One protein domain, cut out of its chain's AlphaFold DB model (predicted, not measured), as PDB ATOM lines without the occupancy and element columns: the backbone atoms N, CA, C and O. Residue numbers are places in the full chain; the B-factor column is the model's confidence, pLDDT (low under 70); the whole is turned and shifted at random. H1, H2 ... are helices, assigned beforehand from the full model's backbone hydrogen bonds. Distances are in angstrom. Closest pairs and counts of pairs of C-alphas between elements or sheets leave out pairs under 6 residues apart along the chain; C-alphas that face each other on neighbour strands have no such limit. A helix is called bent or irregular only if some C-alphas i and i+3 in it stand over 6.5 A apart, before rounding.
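This is residues 2 to 91 of the 99 residues of an uncharacterized protein of Marssonina coronariae (UniProt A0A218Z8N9). One very long helix, H2, folds back on itself into a U whose arms, H2a and H2b, meet only near the bend, and at the other end of H2a a second helix, H1, turns back to make a V with it. The three limbs form a loose zigzag with few contacts. The printed part has 90 residues, with two named helices in the order H1, H2 and no named strand; the class is all helix. It is loose, with a radius of gyration of the C-alphas of 15.9 A and spans of 45 by 33 by 21 A.

H2, residues 29 to 89, was assigned as one helix by its hydrogen bonds, but is bent: C-alphas 57 and 60 are 9.5 A apart. Arm H2a, residues 29 to 57, is 40.4 A long and begins at C-alpha 29 (12.974, 11.359, -55.539). It is irregular, with C-alphas 45 and 48 6.52 A apart, and has a kink of 40 degrees near residue 47. Arm H2b, residues 60 to 89, is 41.6 A long and ends at C-alpha 89 (9.810, 24.020, -49.031). It is irregular, with C-alphas 83 and 86 7.4 A apart, and has a kink of 60 degrees near residue 83. H1, residues 2 to 24, is 33.0 A long and begins at C-alpha 2 (23.349, -9.825, -32.538).

H2a and H2b only just touch, with 3 pairs of C-alphas within 8 A, the closest those of Met 54 and Ala 63 at 6.1 A. They run opposite ways at a shallow tilt of 23 degrees. H1 and H2a form a helical hairpin and touch with residues 18 to 23 and 29 to 33 alone; their closest C-alphas, Ala 22 and Ala 29, are 5.2 A apart. They run opposite ways at a tilt of 37 degrees, only just steep. H1 and H2b are apart. Every O i to N i+4 pair is within hydrogen-bond range in H1, against 22 of 25 in H2a and 21 of 26 in H2b.

The C-alphas farthest apart, Arg 27 and Thr 59, are 45.8 A from each other. The printed part has no cut, and the link from H1 to H2 is tight. Residues 2 to 13, 37 to 50, 68 to 77 and 86 to 91 stand free. The mean pLDDT of the printed part is 75.3, with residues 24 to 29, 58 and 77 to 91 under 70.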
ATOM      1  N   SER A   2      23.237 -11.300 -32.527       74.38
ATOM      2  CA  SER A   2      23.349  -9.825 -32.538       74.38
ATOM      3  C   SER A   2      23.420  -9.187 -33.934       74.38
ATOM      4  O   SER A   2      22.733  -8.204 -34.191       74.38
ATOM      5  N   ILE A   3      24.188  -9.775 -34.857       85.19
ATOM      6  CA  ILE A   3      24.328  -9.266 -36.234       85.19
ATOM      7  C   ILE A   3      22.987  -9.325 -36.987       85.19
ATOM      8  O   ILE A   3      22.661  -8.404 -37.727       85.19
ATOM      9  N   ALA A   4      22.174 -10.363 -36.762       86.88
ATOM     10  CA  ALA A   4      20.875 -10.499 -37.419       86.88
ATOM     11  C   ALA A   4      19.892  -9.408 -36.964       86.88
ATOM     12  O   ALA A   4      19.245  -8.781 -37.800       86.88
ATOM     13  N   CYS A   5      19.837  -9.126 -35.657       85.75
ATOM     14  CA  CYS A   5      19.001  -8.057 -35.107       85.75
ATOM     15  C   CYS A   5      19.422  -6.675 -35.628       85.75
ATOM     16  O   CYS A   5      18.568  -5.877 -36.012       85.75
ATOM     17  N   ALA A   6      20.731  -6.408 -35.688       85.88
ATOM     18  CA  ALA A   6      21.257  -5.151 -36.217       85.88
ATOM     19  C   ALA A   6      20.886  -4.966 -37.695       85.88
ATOM     20  O   ALA A   6      20.370  -3.919 -38.082       85.88
ATOM     21  N   THR A   7      21.072  -6.007 -38.509       88.25
ATOM     22  CA  THR A   7      20.727  -5.983 -39.933       88.25
ATOM     23  C   THR A   7      19.226  -5.781 -40.140       88.25
ATOM     24  O   THR A   7      18.846  -4.907 -40.913       88.25
ATOM     25  N   MET A   8      18.360  -6.493 -39.410       88.81
ATOM     26  CA  MET A   8      16.903  -6.302 -39.504       88.81
ATOM     27  C   MET A   8      16.479  -4.857 -39.202       88.81
ATOM     28  O   MET A   8      15.686  -4.284 -39.950       88.81
ATOM     29  N   GLY A   9      17.045  -4.241 -38.158       85.50
ATOM     30  CA  GLY A   9      16.771  -2.842 -37.818       85.50
ATOM     31  C   GLY A   9      17.230  -1.867 -38.906       85.50
ATOM     32  O   GLY A   9      16.458  -1.013 -39.342       85.50
ATOM     33  N   ILE A  10      18.458  -2.032 -39.404       86.19
ATOM     34  CA  ILE A  10      19.019  -1.184 -40.468       86.19
ATOM     35  C   ILE A  10      18.187  -1.291 -41.752       86.19
ATOM     36  O   ILE A  10      17.873  -0.269 -42.362       86.19
ATOM     37  N   TYR A  11      17.788  -2.504 -42.149       88.19
ATOM     38  CA  TYR A  11      16.955  -2.716 -43.337       88.19
ATOM     39  C   TYR A  11      15.566  -2.091 -43.194       88.19
ATOM     40  O   TYR A  11      15.082  -1.477 -44.143       88.19
ATOM     41  N   SER A  12      14.939  -2.197 -42.019       87.81
ATOM     42  CA  SER A  12      13.633  -1.579 -41.764       87.81
ATOM     43  C   SER A  12      13.691  -0.053 -41.902       87.81
ATOM     44  O   SER A  12      12.887   0.530 -42.630       87.81
ATOM     45  N   ILE A  13      14.700   0.588 -41.300       83.94
ATOM     46  CA  ILE A  13      14.909   2.042 -41.397       83.94
ATOM     47  C   ILE A  13      15.207   2.454 -42.844       83.94
ATOM     48  O   ILE A  13      14.688   3.465 -43.322       83.94
ATOM     49  N   TYR A  14      16.020   1.668 -43.555       84.00
ATOM     50  CA  TYR A  14      16.354   1.926 -44.953       84.00
ATOM     51  C   TYR A  14      15.108   1.896 -45.842       84.00
ATOM     52  O   TYR A  14      14.881   2.836 -46.598       84.00
ATOM     53  N   LEU A  15      14.277   0.857 -45.717       85.50
ATOM     54  CA  LEU A  15      13.038   0.718 -46.483       85.50
ATOM     55  C   LEU A  15      12.039   1.831 -46.150       85.50
ATOM     56  O   LEU A  15      11.473   2.419 -47.068       85.50
ATOM     57  N   ALA A  16      11.869   2.164 -44.868       83.62
ATOM     58  CA  ALA A  16      10.997   3.256 -44.437       83.62
ATOM     59  C   ALA A  16      11.446   4.607 -45.018       83.62
ATOM     60  O   ALA A  16      10.633   5.357 -45.551       83.62
ATOM     61  N   THR A  17      12.752   4.890 -44.984       77.94
ATOM     62  CA  THR A  17      13.326   6.118 -45.554       77.94
ATOM     63  C   THR A  17      13.183   6.143 -47.075       77.94
ATOM     64  O   THR A  17      12.810   7.168 -47.635       77.94
ATOM     65  N   PHE A  18      13.435   5.018 -47.749       80.38
ATOM     66  CA  PHE A  18      13.313   4.894 -49.201       80.38
ATOM     67  C   PHE A  18      11.879   5.167 -49.673       80.38
ATOM     68  O   PHE A  18      11.674   5.940 -50.606       80.38
ATOM     69  N   ASN A  19      10.891   4.579 -48.990       81.88
ATOM     70  CA  ASN A  19       9.474   4.774 -49.295       81.88
ATOM     71  C   ASN A  19       9.038   6.224 -49.009       81.88
ATOM     72  O   ASN A  19       8.448   6.876 -49.864       81.88
ATOM     73  N   TYR A  20       9.460   6.787 -47.869       74.19
ATOM     74  CA  TYR A  20       9.185   8.184 -47.520       74.19
ATOM     75  C   TYR A  20       9.774   9.186 -48.527       74.19
ATOM     76  O   TYR A  20       9.110  10.148 -48.907       74.19
ATOM     77  N   LEU A  21      11.013   8.974 -48.989       72.00
ATOM     78  CA  LEU A  21      11.634   9.810 -50.021       72.00
ATOM     79  C   LEU A  21      10.902   9.689 -51.366       72.00
ATOM     80  O   LEU A  21      10.753  10.694 -52.059       72.00
ATOM     81  N   ALA A  22      10.433   8.494 -51.728       73.88
ATOM     82  CA  ALA A  22       9.676   8.278 -52.960       73.88
ATOM     83  C   ALA A  22       8.326   9.021 -52.956       73.88
ATOM     84  O   ALA A  22       7.990   9.671 -53.954       73.88
ATOM     85  N   ASP A  23       7.608   8.993 -51.829       72.25
ATOM     86  CA  ASP A  23       6.301   9.643 -51.670       72.25
ATOM     87  C   ASP A  23       6.408  11.164 -51.469       72.25
ATOM     88  O   ASP A  23       5.699  11.940 -52.108       72.25
ATOM     89  N   ALA A  24       7.320  11.636 -50.613       67.69
ATOM     90  CA  ALA A  24       7.423  13.061 -50.280       67.69
ATOM     91  C   ALA A  24       8.094  13.905 -51.383       67.69
ATOM     92  O   ALA A  24       7.840  15.114 -51.481       67.69
ATOM     93  N   TYR A  25       8.952  13.295 -52.211       62.97
ATOM     94  CA  TYR A  25       9.784  13.983 -53.204       62.97
ATOM     95  C   TYR A  25       9.531  13.537 -54.654       62.97
ATOM     96  O   TYR A  25      10.464  13.592 -55.437       62.97
ATOM     97  N   HIS A  26       8.314  13.179 -55.082       61.66
ATOM     98  CA  HIS A  26       8.013  12.669 -56.445       61.66
ATOM     99  C   HIS A  26       8.855  13.219 -57.630       61.66
ATOM    100  O   HIS A  26       9.300  12.432 -58.461       61.66
ATOM    101  N   ARG A  27       9.137  14.533 -57.719       57.62
ATOM    102  CA  ARG A  27       9.980  15.110 -58.797       57.62
ATOM    103  C   ARG A  27      11.499  15.080 -58.546       57.62
ATOM    104  O   ARG A  27      12.265  15.095 -59.501       57.62
ATOM    105  N   TYR A  28      11.936  15.021 -57.290       63.25
ATOM    106  CA  TYR A  28      13.347  14.957 -56.876       63.25
ATOM    107  C   TYR A  28      13.698  13.640 -56.157       63.25
ATOM    108  O   TYR A  28      14.735  13.549 -55.501       63.25
ATOM    109  N   ALA A  29      12.845  12.618 -56.265       66.75
ATOM    110  CA  ALA A  29      12.974  11.359 -55.539       66.75
ATOM    111  C   ALA A  29      14.270  10.641 -55.923       66.75
ATOM    112  O   ALA A  29      15.024  10.214 -55.056       66.75
ATOM    113  N   SER A  30      14.593  10.604 -57.217       75.19
ATOM    114  CA  SER A  30      15.847  10.039 -57.725       75.19
ATOM    115  C   SER A  30      17.080  10.739 -57.145       75.19
ATOM    116  O   SER A  30      18.005  10.070 -56.690       75.19
ATOM    117  N   SER A  31      17.085  12.074 -57.087       75.75
ATOM    118  CA  SER A  31      18.181  12.859 -56.505       75.75
ATOM    119  C   SER A  31      18.299  12.668 -54.992       75.75
ATOM    120  O   SER A  31      19.411  12.556 -54.481       75.75
ATOM    121  N   ALA A  32      17.177  12.585 -54.274       74.00
ATOM    122  CA  ALA A  32      17.165  12.340 -52.834       74.00
ATOM    123  C   ALA A  32      17.690  10.935 -52.494       74.00
ATOM    124  O   ALA A  32      18.509  10.780 -51.589       74.00
ATOM    125  N   LEU A  33      17.286   9.920 -53.263       78.50
ATOM    126  CA  LEU A  33      17.773   8.543 -53.135       78.50
ATOM    127  C   LEU A  33      19.263   8.421 -53.496       78.50
ATOM    128  O   LEU A  33      20.017   7.712 -52.821       78.50
ATOM    129  N   ALA A  34      19.714   9.150 -54.522       80.62
ATOM    130  CA  ALA A  34      21.125   9.236 -54.884       80.62
ATOM    131  C   ALA A  34      21.951   9.917 -53.783       80.62
ATOM    132  O   ALA A  34      22.992   9.389 -53.397       80.62
ATOM    133  N   ALA A  35      21.469  11.029 -53.215       78.69
ATOM    134  CA  ALA A  35      22.115  11.713 -52.094       78.69
ATOM    135  C   ALA A  35      22.190  10.817 -50.847       78.69
ATOM    136  O   ALA A  35      23.240  10.722 -50.217       78.69
ATOM    137  N   GLN A  36      21.116  10.089 -50.533       82.50
ATOM    138  CA  GLN A  36      21.088   9.122 -49.435       82.50
ATOM    139  C   GLN A  36      22.133   8.011 -49.630       82.50
ATOM    140  O   GLN A  36      22.883   7.684 -48.706       82.50
ATOM    141  N   SER A  37      22.240   7.475 -50.849       84.56
ATOM    142  CA  SER A  37      23.255   6.476 -51.206       84.56
ATOM    143  C   SER A  37      24.675   7.049 -51.169       84.56
ATOM    144  O   SER A  37      25.599   6.384 -50.697       84.56
ATOM    145  N   PHE A  38      24.860   8.287 -51.622       86.50
ATOM    146  CA  PHE A  38      26.143   8.983 -51.602       86.50
ATOM    147  C   PHE A  38      26.628   9.224 -50.173       86.50
ATOM    148  O   PHE A  38      27.732   8.806 -49.831       86.50
ATOM    149  N   CYS A  39      25.787   9.798 -49.306       82.00
ATOM    150  CA  CYS A  39      26.111  10.002 -47.896       82.00
ATOM    151  C   CYS A  39      26.481   8.685 -47.209       82.00
ATOM    152  O   CYS A  39      27.455   8.649 -46.465       82.00
ATOM    153  N   ARG A  40      25.767   7.586 -47.497       84.25
ATOM    154  CA  ARG A  40      26.093   6.264 -46.942       84.25
ATOM    155  C   ARG A  40      27.491   5.797 -47.345       84.25
ATOM    156  O   ARG A  40      28.251   5.364 -46.485       84.25
ATOM    157  N   ASN A  41      27.829   5.874 -48.632       88.69
ATOM    158  CA  ASN A  41      29.142   5.448 -49.127       88.69
ATOM    159  C   ASN A  41      30.264   6.358 -48.620       88.69
ATOM    160  O   ASN A  41      31.312   5.874 -48.204       88.69
ATOM    161  N   MET A  42      30.026   7.668 -48.600       89.50
ATOM    162  CA  MET A  42      30.993   8.648 -48.123       89.50
ATOM    163  C   MET A  42      31.271   8.468 -46.629       89.50
ATOM    164  O   MET A  42      32.431   8.408 -46.231       89.50
ATOM    165  N   LEU A  43      30.230   8.293 -45.808       83.12
ATOM    166  CA  LEU A  43      30.399   7.952 -44.396       83.12
ATOM    167  C   LEU A  43      31.123   6.614 -44.249       83.12
ATOM    168  O   LEU A  43      32.089   6.558 -43.505       83.12
ATOM    169  N   GLY A  44      30.751   5.575 -45.003       85.06
ATOM    170  CA  GLY A  44      31.448   4.284 -44.984       85.06
ATOM    171  C   GLY A  44      32.947   4.374 -45.306       85.06
ATOM    172  O   GLY A  44      33.731   3.629 -44.728       85.06
ATOM    173  N   GLY A  45      33.353   5.306 -46.175       87.31
ATOM    174  CA  GLY A  45      34.760   5.560 -46.504       87.31
ATOM    175  C   GLY A  45      35.497   6.446 -45.493       87.31
ATOM    176  O   GLY A  45      36.652   6.181 -45.172       87.31
ATOM    177  N   ILE A  46      34.843   7.482 -44.957       86.44
ATOM    178  CA  ILE A  46      35.451   8.428 -44.003       86.44
ATOM    179  C   ILE A  46      35.550   7.820 -42.603       86.44
ATOM    180  O   ILE A  46      36.518   8.064 -41.882       86.44
ATOM    181  N   PHE A  47      34.560   7.016 -42.214       82.06
ATOM    182  CA  PHE A  47      34.466   6.441 -40.879       82.06
ATOM    183  C   PHE A  47      35.735   5.704 -40.448       82.06
ATOM    184  O   PHE A  47      36.236   6.048 -39.384       82.06
ATOM    185  N   PRO A  48      36.328   4.768 -41.218       83.44
ATOM    186  CA  PRO A  48      37.565   4.103 -40.803       83.44
ATOM    187  C   PRO A  48      38.729   5.082 -40.596       83.44
ATOM    188  O   PRO A  48      39.481   4.925 -39.638       83.44
ATOM    189  N   LEU A  49      38.834   6.132 -41.415       82.19
ATOM    190  CA  LEU A  49      39.882   7.150 -41.293       82.19
ATOM    191  C   LEU A  49      39.778   7.921 -39.964       82.19
ATOM    192  O   LEU A  49      40.777   8.143 -39.282       82.19
ATOM    193  N   VAL A  50      38.553   8.279 -39.571       81.12
ATOM    194  CA  VAL A  50      38.261   8.969 -38.302       81.12
ATOM    195  C   VAL A  50      38.366   8.009 -37.116       81.12
ATOM    196  O   VAL A  50      38.906   8.362 -36.071       81.12
ATOM    197  N   THR A  51      37.890   6.776 -37.283       77.19
ATOM    198  CA  THR A  51      37.827   5.759 -36.226       77.19
ATOM    199  C   THR A  51      39.225   5.402 -35.733       77.19
ATOM    200  O   THR A  51      39.422   5.317 -34.528       77.19
ATOM    201  N   VAL A  52      40.224   5.293 -36.617       79.25
ATOM    202  CA  VAL A  52      41.622   5.037 -36.217       79.25
ATOM    203  C   VAL A  52      42.149   6.118 -35.266       79.25
ATOM    204  O   VAL A  52      42.707   5.795 -34.217       79.25
ATOM    205  N   GLN A  53      41.921   7.397 -35.576       76.19
ATOM    206  CA  GLN A  53      42.358   8.496 -34.707       76.19
ATOM    207  C   GLN A  53      41.562   8.547 -33.397       76.19
ATOM    208  O   GLN A  53      42.119   8.786 -32.327       76.19
ATOM    209  N   MET A  54      40.265   8.252 -33.465       76.12
ATOM    210  CA  MET A  54      39.375   8.269 -32.309       76.12
ATOM    211  C   MET A  54      39.677   7.133 -31.319       76.12
ATOM    212  O   MET A  54      39.632   7.333 -30.106       76.12
ATOM    213  N   PHE A  55      40.057   5.957 -31.825       72.00
ATOM    214  CA  PHE A  55      40.508   4.828 -31.012       72.00
ATOM    215  C   PHE A  55      41.853   5.083 -30.335       72.00
ATOM    216  O   PHE A  55      42.023   4.701 -29.178       72.00
ATOM    217  N   SER A  56      42.776   5.761 -31.024       74.44
ATOM    218  CA  SER A  56      44.084   6.113 -30.465       74.44
ATOM    219  C   SER A  56      44.000   7.168 -29.357       74.44
ATOM    220  O   SER A  56      44.872   7.194 -28.496       74.44
ATOM    221  N   ALA A  57      42.983   8.035 -29.376       73.69
ATOM    222  CA  ALA A  57      42.840   9.121 -28.406       73.69
ATOM    223  C   ALA A  57      41.944   8.773 -27.202       73.69
ATOM    224  O   ALA A  57      42.206   9.257 -26.104       73.69
ATOM    225  N   LEU A  58      40.881   7.972 -27.386       68.31
ATOM    226  CA  LEU A  58      39.788   7.884 -26.401       68.31
ATOM    227  C   LEU A  58      39.450   6.471 -25.886       68.31
ATOM    228  O   LEU A  58      38.586   6.333 -25.022       68.31
ATOM    229  N   THR A  59      40.156   5.425 -26.334       72.00
ATOM    230  CA  THR A  59      39.902   4.012 -25.959       72.00
ATOM    231  C   THR A  59      38.529   3.492 -26.450       72.00
ATOM    232  O   THR A  59      37.598   4.258 -26.706       72.00
ATOM    233  N   PHE A  60      38.373   2.168 -26.611       70.38
ATOM    234  CA  PHE A  60      37.197   1.517 -27.238       70.38
ATOM    235  C   PHE A  60      35.843   1.993 -26.683       70.38
ATOM    236  O   PHE A  60      34.905   2.253 -27.436       70.38
ATOM    237  N   GLN A  61      35.746   2.153 -25.365       74.44
ATOM    238  CA  GLN A  61      34.491   2.470 -24.684       74.44
ATOM    239  C   GLN A  61      34.072   3.943 -24.860       74.44
ATOM    240  O   GLN A  61      32.883   4.232 -25.021       74.44
ATOM    241  N   GLY A  62      35.041   4.867 -24.906       79.00
ATOM    242  CA  GLY A  62      34.796   6.289 -25.160       79.00
ATOM    243  C   GLY A  62      34.403   6.545 -26.613       79.00
ATOM    244  O   GLY A  62      33.410   7.221 -26.883       79.00
ATOM    245  N   ALA A  63      35.119   5.918 -27.550       78.56
ATOM    246  CA  ALA A  63      34.808   5.972 -28.975       78.56
ATOM    247  C   ALA A  63      33.392   5.442 -29.276       78.56
ATOM    248  O   ALA A  63      32.605   6.109 -29.948       78.56
ATOM    249  N   ALA A  64      33.033   4.276 -28.732       79.88
ATOM    250  CA  ALA A  64      31.714   3.679 -28.940       79.88
ATOM    251  C   ALA A  64      30.571   4.538 -28.369       79.88
ATOM    252  O   ALA A  64      29.536   4.686 -29.018       79.88
ATOM    253  N   SER A  65      30.760   5.142 -27.192       83.62
ATOM    254  CA  SER A  65      29.735   5.980 -26.547       83.62
ATOM    255  C   SER A  65      29.502   7.294 -27.298       83.62
ATOM    256  O   SER A  65      28.357   7.713 -27.458       83.62
ATOM    257  N   LEU A  66      30.564   7.917 -27.827       84.00
ATOM    258  CA  LEU A  66      30.448   9.112 -28.671       84.00
ATOM    259  C   LEU A  66      29.749   8.811 -29.998       84.00
ATOM    260  O   LEU A  66      28.843   9.545 -30.392       84.00
ATOM    261  N   LEU A  67      30.129   7.720 -30.671       83.38
ATOM    262  CA  LEU A  67      29.485   7.293 -31.915       83.38
ATOM    263  C   LEU A  67      28.013   6.939 -31.696       83.38
ATOM    264  O   LEU A  67      27.169   7.331 -32.496       83.38
ATOM    265  N   GLY A  68      27.701   6.244 -30.599       82.50
ATOM    266  CA  GLY A  68      26.331   5.924 -30.206       82.50
ATOM    267  C   GLY A  68      25.503   7.173 -29.901       82.50
ATOM    268  O   GLY A  68      24.380   7.293 -30.387       82.50
ATOM    269  N   GLY A  69      26.065   8.139 -29.169       84.75
ATOM    270  CA  GLY A  69      25.408   9.418 -28.881       84.75
ATOM    271  C   GLY A  69      25.164  10.258 -30.136       84.75
ATOM    272  O   GLY A  69      24.071  10.790 -30.328       84.75
ATOM    273  N   LEU A  70      26.146  10.321 -31.041       82.75
ATOM    274  CA  LEU A  70      26.003  11.014 -32.319       82.75
ATOM    275  C   LEU A  70      24.968  10.331 -33.223       82.75
ATOM    276  O   LEU A  70      24.149  11.013 -33.835       82.75
ATOM    277  N   ALA A  71      24.959   8.997 -33.276       81.19
ATOM    278  CA  ALA A  71      23.949   8.235 -34.005       81.19
ATOM    279  C   ALA A  71      22.540   8.480 -33.440       81.19
ATOM    280  O   ALA A  71      21.601   8.690 -34.208       81.19
ATOM    281  N   ALA A  72      22.390   8.533 -32.113       83.31
ATOM    282  CA  ALA A  72      21.120   8.861 -31.469       83.31
ATOM    283  C   ALA A  72      20.642  10.275 -31.840       83.31
ATOM    284  O   ALA A  72      19.493  10.438 -32.242       83.31
ATOM    285  N   LEU A  73      21.529  11.278 -31.807       82.69
ATOM    286  CA  LEU A  73      21.216  12.644 -32.249       82.69
ATOM    287  C   LEU A  73      20.812  12.698 -33.727       82.69
ATOM    288  O   LEU A  73      19.808  13.316 -34.077       82.69
ATOM    289  N   LEU A  74      21.557  12.014 -34.599       75.31
ATOM    290  CA  LEU A  74      21.252  11.938 -36.028       75.31
ATOM    291  C   LEU A  74      19.928  11.223 -36.309       75.31
ATOM    292  O   LEU A  74      19.274  11.544 -37.295       75.31
ATOM    293  N   THR A  75      19.490  10.317 -35.433       77.12
ATOM    294  CA  THR A  75      18.182   9.652 -35.547       77.12
ATOM    295  C   THR A  75      17.024  10.631 -35.316       77.12
ATOM    296  O   THR A  75      15.940  10.437 -35.861       77.12
ATOM    297  N   VAL A  76      17.243  11.731 -34.585       72.62
ATOM    298  CA  VAL A  76      16.242  12.795 -34.372       72.62
ATOM    299  C   VAL A  76      16.083  13.687 -35.615       72.62
ATOM    300  O   VAL A  76      15.003  14.216 -35.876       72.62
ATOM    301  N   VAL A  77      17.130  13.821 -36.435       69.00
ATOM    302  CA  VAL A  77      17.142  14.664 -37.645       69.00
ATOM    303  C   VAL A  77      16.063  14.293 -38.680       69.00
ATOM    304  O   VAL A  77      15.360  15.207 -39.118       69.00
ATOM    305  N   PRO A  78      15.854  13.020 -39.080       64.69
ATOM    306  CA  PRO A  78      14.794  12.669 -40.025       64.69
ATOM    307  C   PRO A  78      13.398  12.975 -39.475       64.69
ATOM    308  O   PRO A  78      12.566  13.467 -40.228       64.69
ATOM    309  N   TRP A  79      13.150  12.804 -38.171       63.53
ATOM    310  CA  TRP A  79      11.880  13.205 -37.551       63.53
ATOM    311  C   TRP A  79      11.648  14.714 -37.656       63.53
ATOM    312  O   TRP A  79      10.568  15.154 -38.048       63.53
ATOM    313  N   ILE A  80      12.677  15.518 -37.387       62.56
ATOM    314  CA  ILE A  80      12.597  16.974 -37.541       62.56
ATOM    315  C   ILE A  80      12.330  17.346 -39.003       62.56
ATOM    316  O   ILE A  80      11.469  18.181 -39.258       62.56
ATOM    317  N   LEU A  81      13.007  16.719 -39.966       60.81
ATOM    318  CA  LEU A  81      12.813  16.986 -41.396       60.81
ATOM    319  C   LEU A  81      11.444  16.525 -41.915       60.81
ATOM    320  O   LEU A  81      10.897  17.174 -42.804       60.81
ATOM    321  N   VAL A  82      10.857  15.467 -41.347       59.69
ATOM    322  CA  VAL A  82       9.479  15.034 -41.643       59.69
ATOM    323  C   VAL A  82       8.474  16.092 -41.178       59.69
ATOM    324  O   VAL A  82       7.609  16.502 -41.947       59.69
ATOM    325  N   PHE A  83       8.633  16.622 -39.960       56.03
ATOM    326  CA  PHE A  83       7.741  17.656 -39.422       56.03
ATOM    327  C   PHE A  83       7.992  19.064 -40.003       56.03
ATOM    328  O   PHE A  83       7.053  19.848 -40.142       56.03
ATOM    329  N   TYR A  84       9.233  19.405 -40.374       52.41
ATOM    330  CA  TYR A  84       9.617  20.720 -40.918       52.41
ATOM    331  C   TYR A  84       9.753  20.764 -42.451       52.41
ATOM    332  O   TYR A  84       9.966  21.845 -43.007       52.41
ATOM    333  N   GLY A  85       9.566  19.645 -43.155       48.50
ATOM    334  CA  GLY A  85       9.554  19.559 -44.622       48.50
ATOM    335  C   GLY A  85       8.606  20.551 -45.320       48.50
ATOM    336  O   GLY A  85       9.025  21.185 -46.296       48.50
ATOM    337  N   PRO A  86       7.385  20.810 -44.801       51.06
ATOM    338  CA  PRO A  86       6.516  21.866 -45.327       51.06
ATOM    339  C   PRO A  86       7.112  23.274 -45.151       51.06
ATOM    340  O   PRO A  86       6.927  24.148 -45.995       51.06
ATOM    341  N   ARG A  87       7.873  23.496 -44.070       46.56
ATOM    342  CA  ARG A  87       8.453  24.797 -43.693       46.56
ATOM    343  C   ARG A  87       9.725  25.135 -44.479       46.56
ATOM    344  O   ARG A  87       9.968  26.308 -44.749       46.56
ATOM    345  N   ILE A  88      10.512  24.132 -44.878       49.97
ATOM    346  CA  ILE A  88      11.735  24.312 -45.686       49.97
ATOM    347  C   ILE A  88      11.404  24.456 -47.180       49.97
ATOM    348  O   ILE A  88      12.028  25.270 -47.862       49.97
ATOM    349  N   ARG A  89      10.353  23.782 -47.676       50.16
ATOM    350  CA  ARG A  89       9.810  24.020 -49.031       50.16
ATOM    351  C   ARG A  89       9.238  25.431 -49.214       50.16
ATOM    352  O   ARG A  89       9.185  25.911 -50.338       50.16
ATOM    353  N   GLY A  90       8.858  26.108 -48.129       47.03
ATOM    354  CA  GLY A  90       8.381  27.491 -48.160       47.03
ATOM    355  C   GLY A  90       9.472  28.568 -48.127       47.03
ATOM    356  O   GLY A  90       9.138  29.744 -48.249       47.03
ATOM    357  N   ARG A  91      10.758  28.224 -47.932       50.97
ATOM    358  CA  ARG A  91      11.787  29.232 -47.601       50.97
ATOM    359  C   ARG A  91      13.045  29.262 -48.463       50.97
ATOM    360  O   ARG A  91      13.904  30.093 -48.180       50.97
TER     361      ARG A  91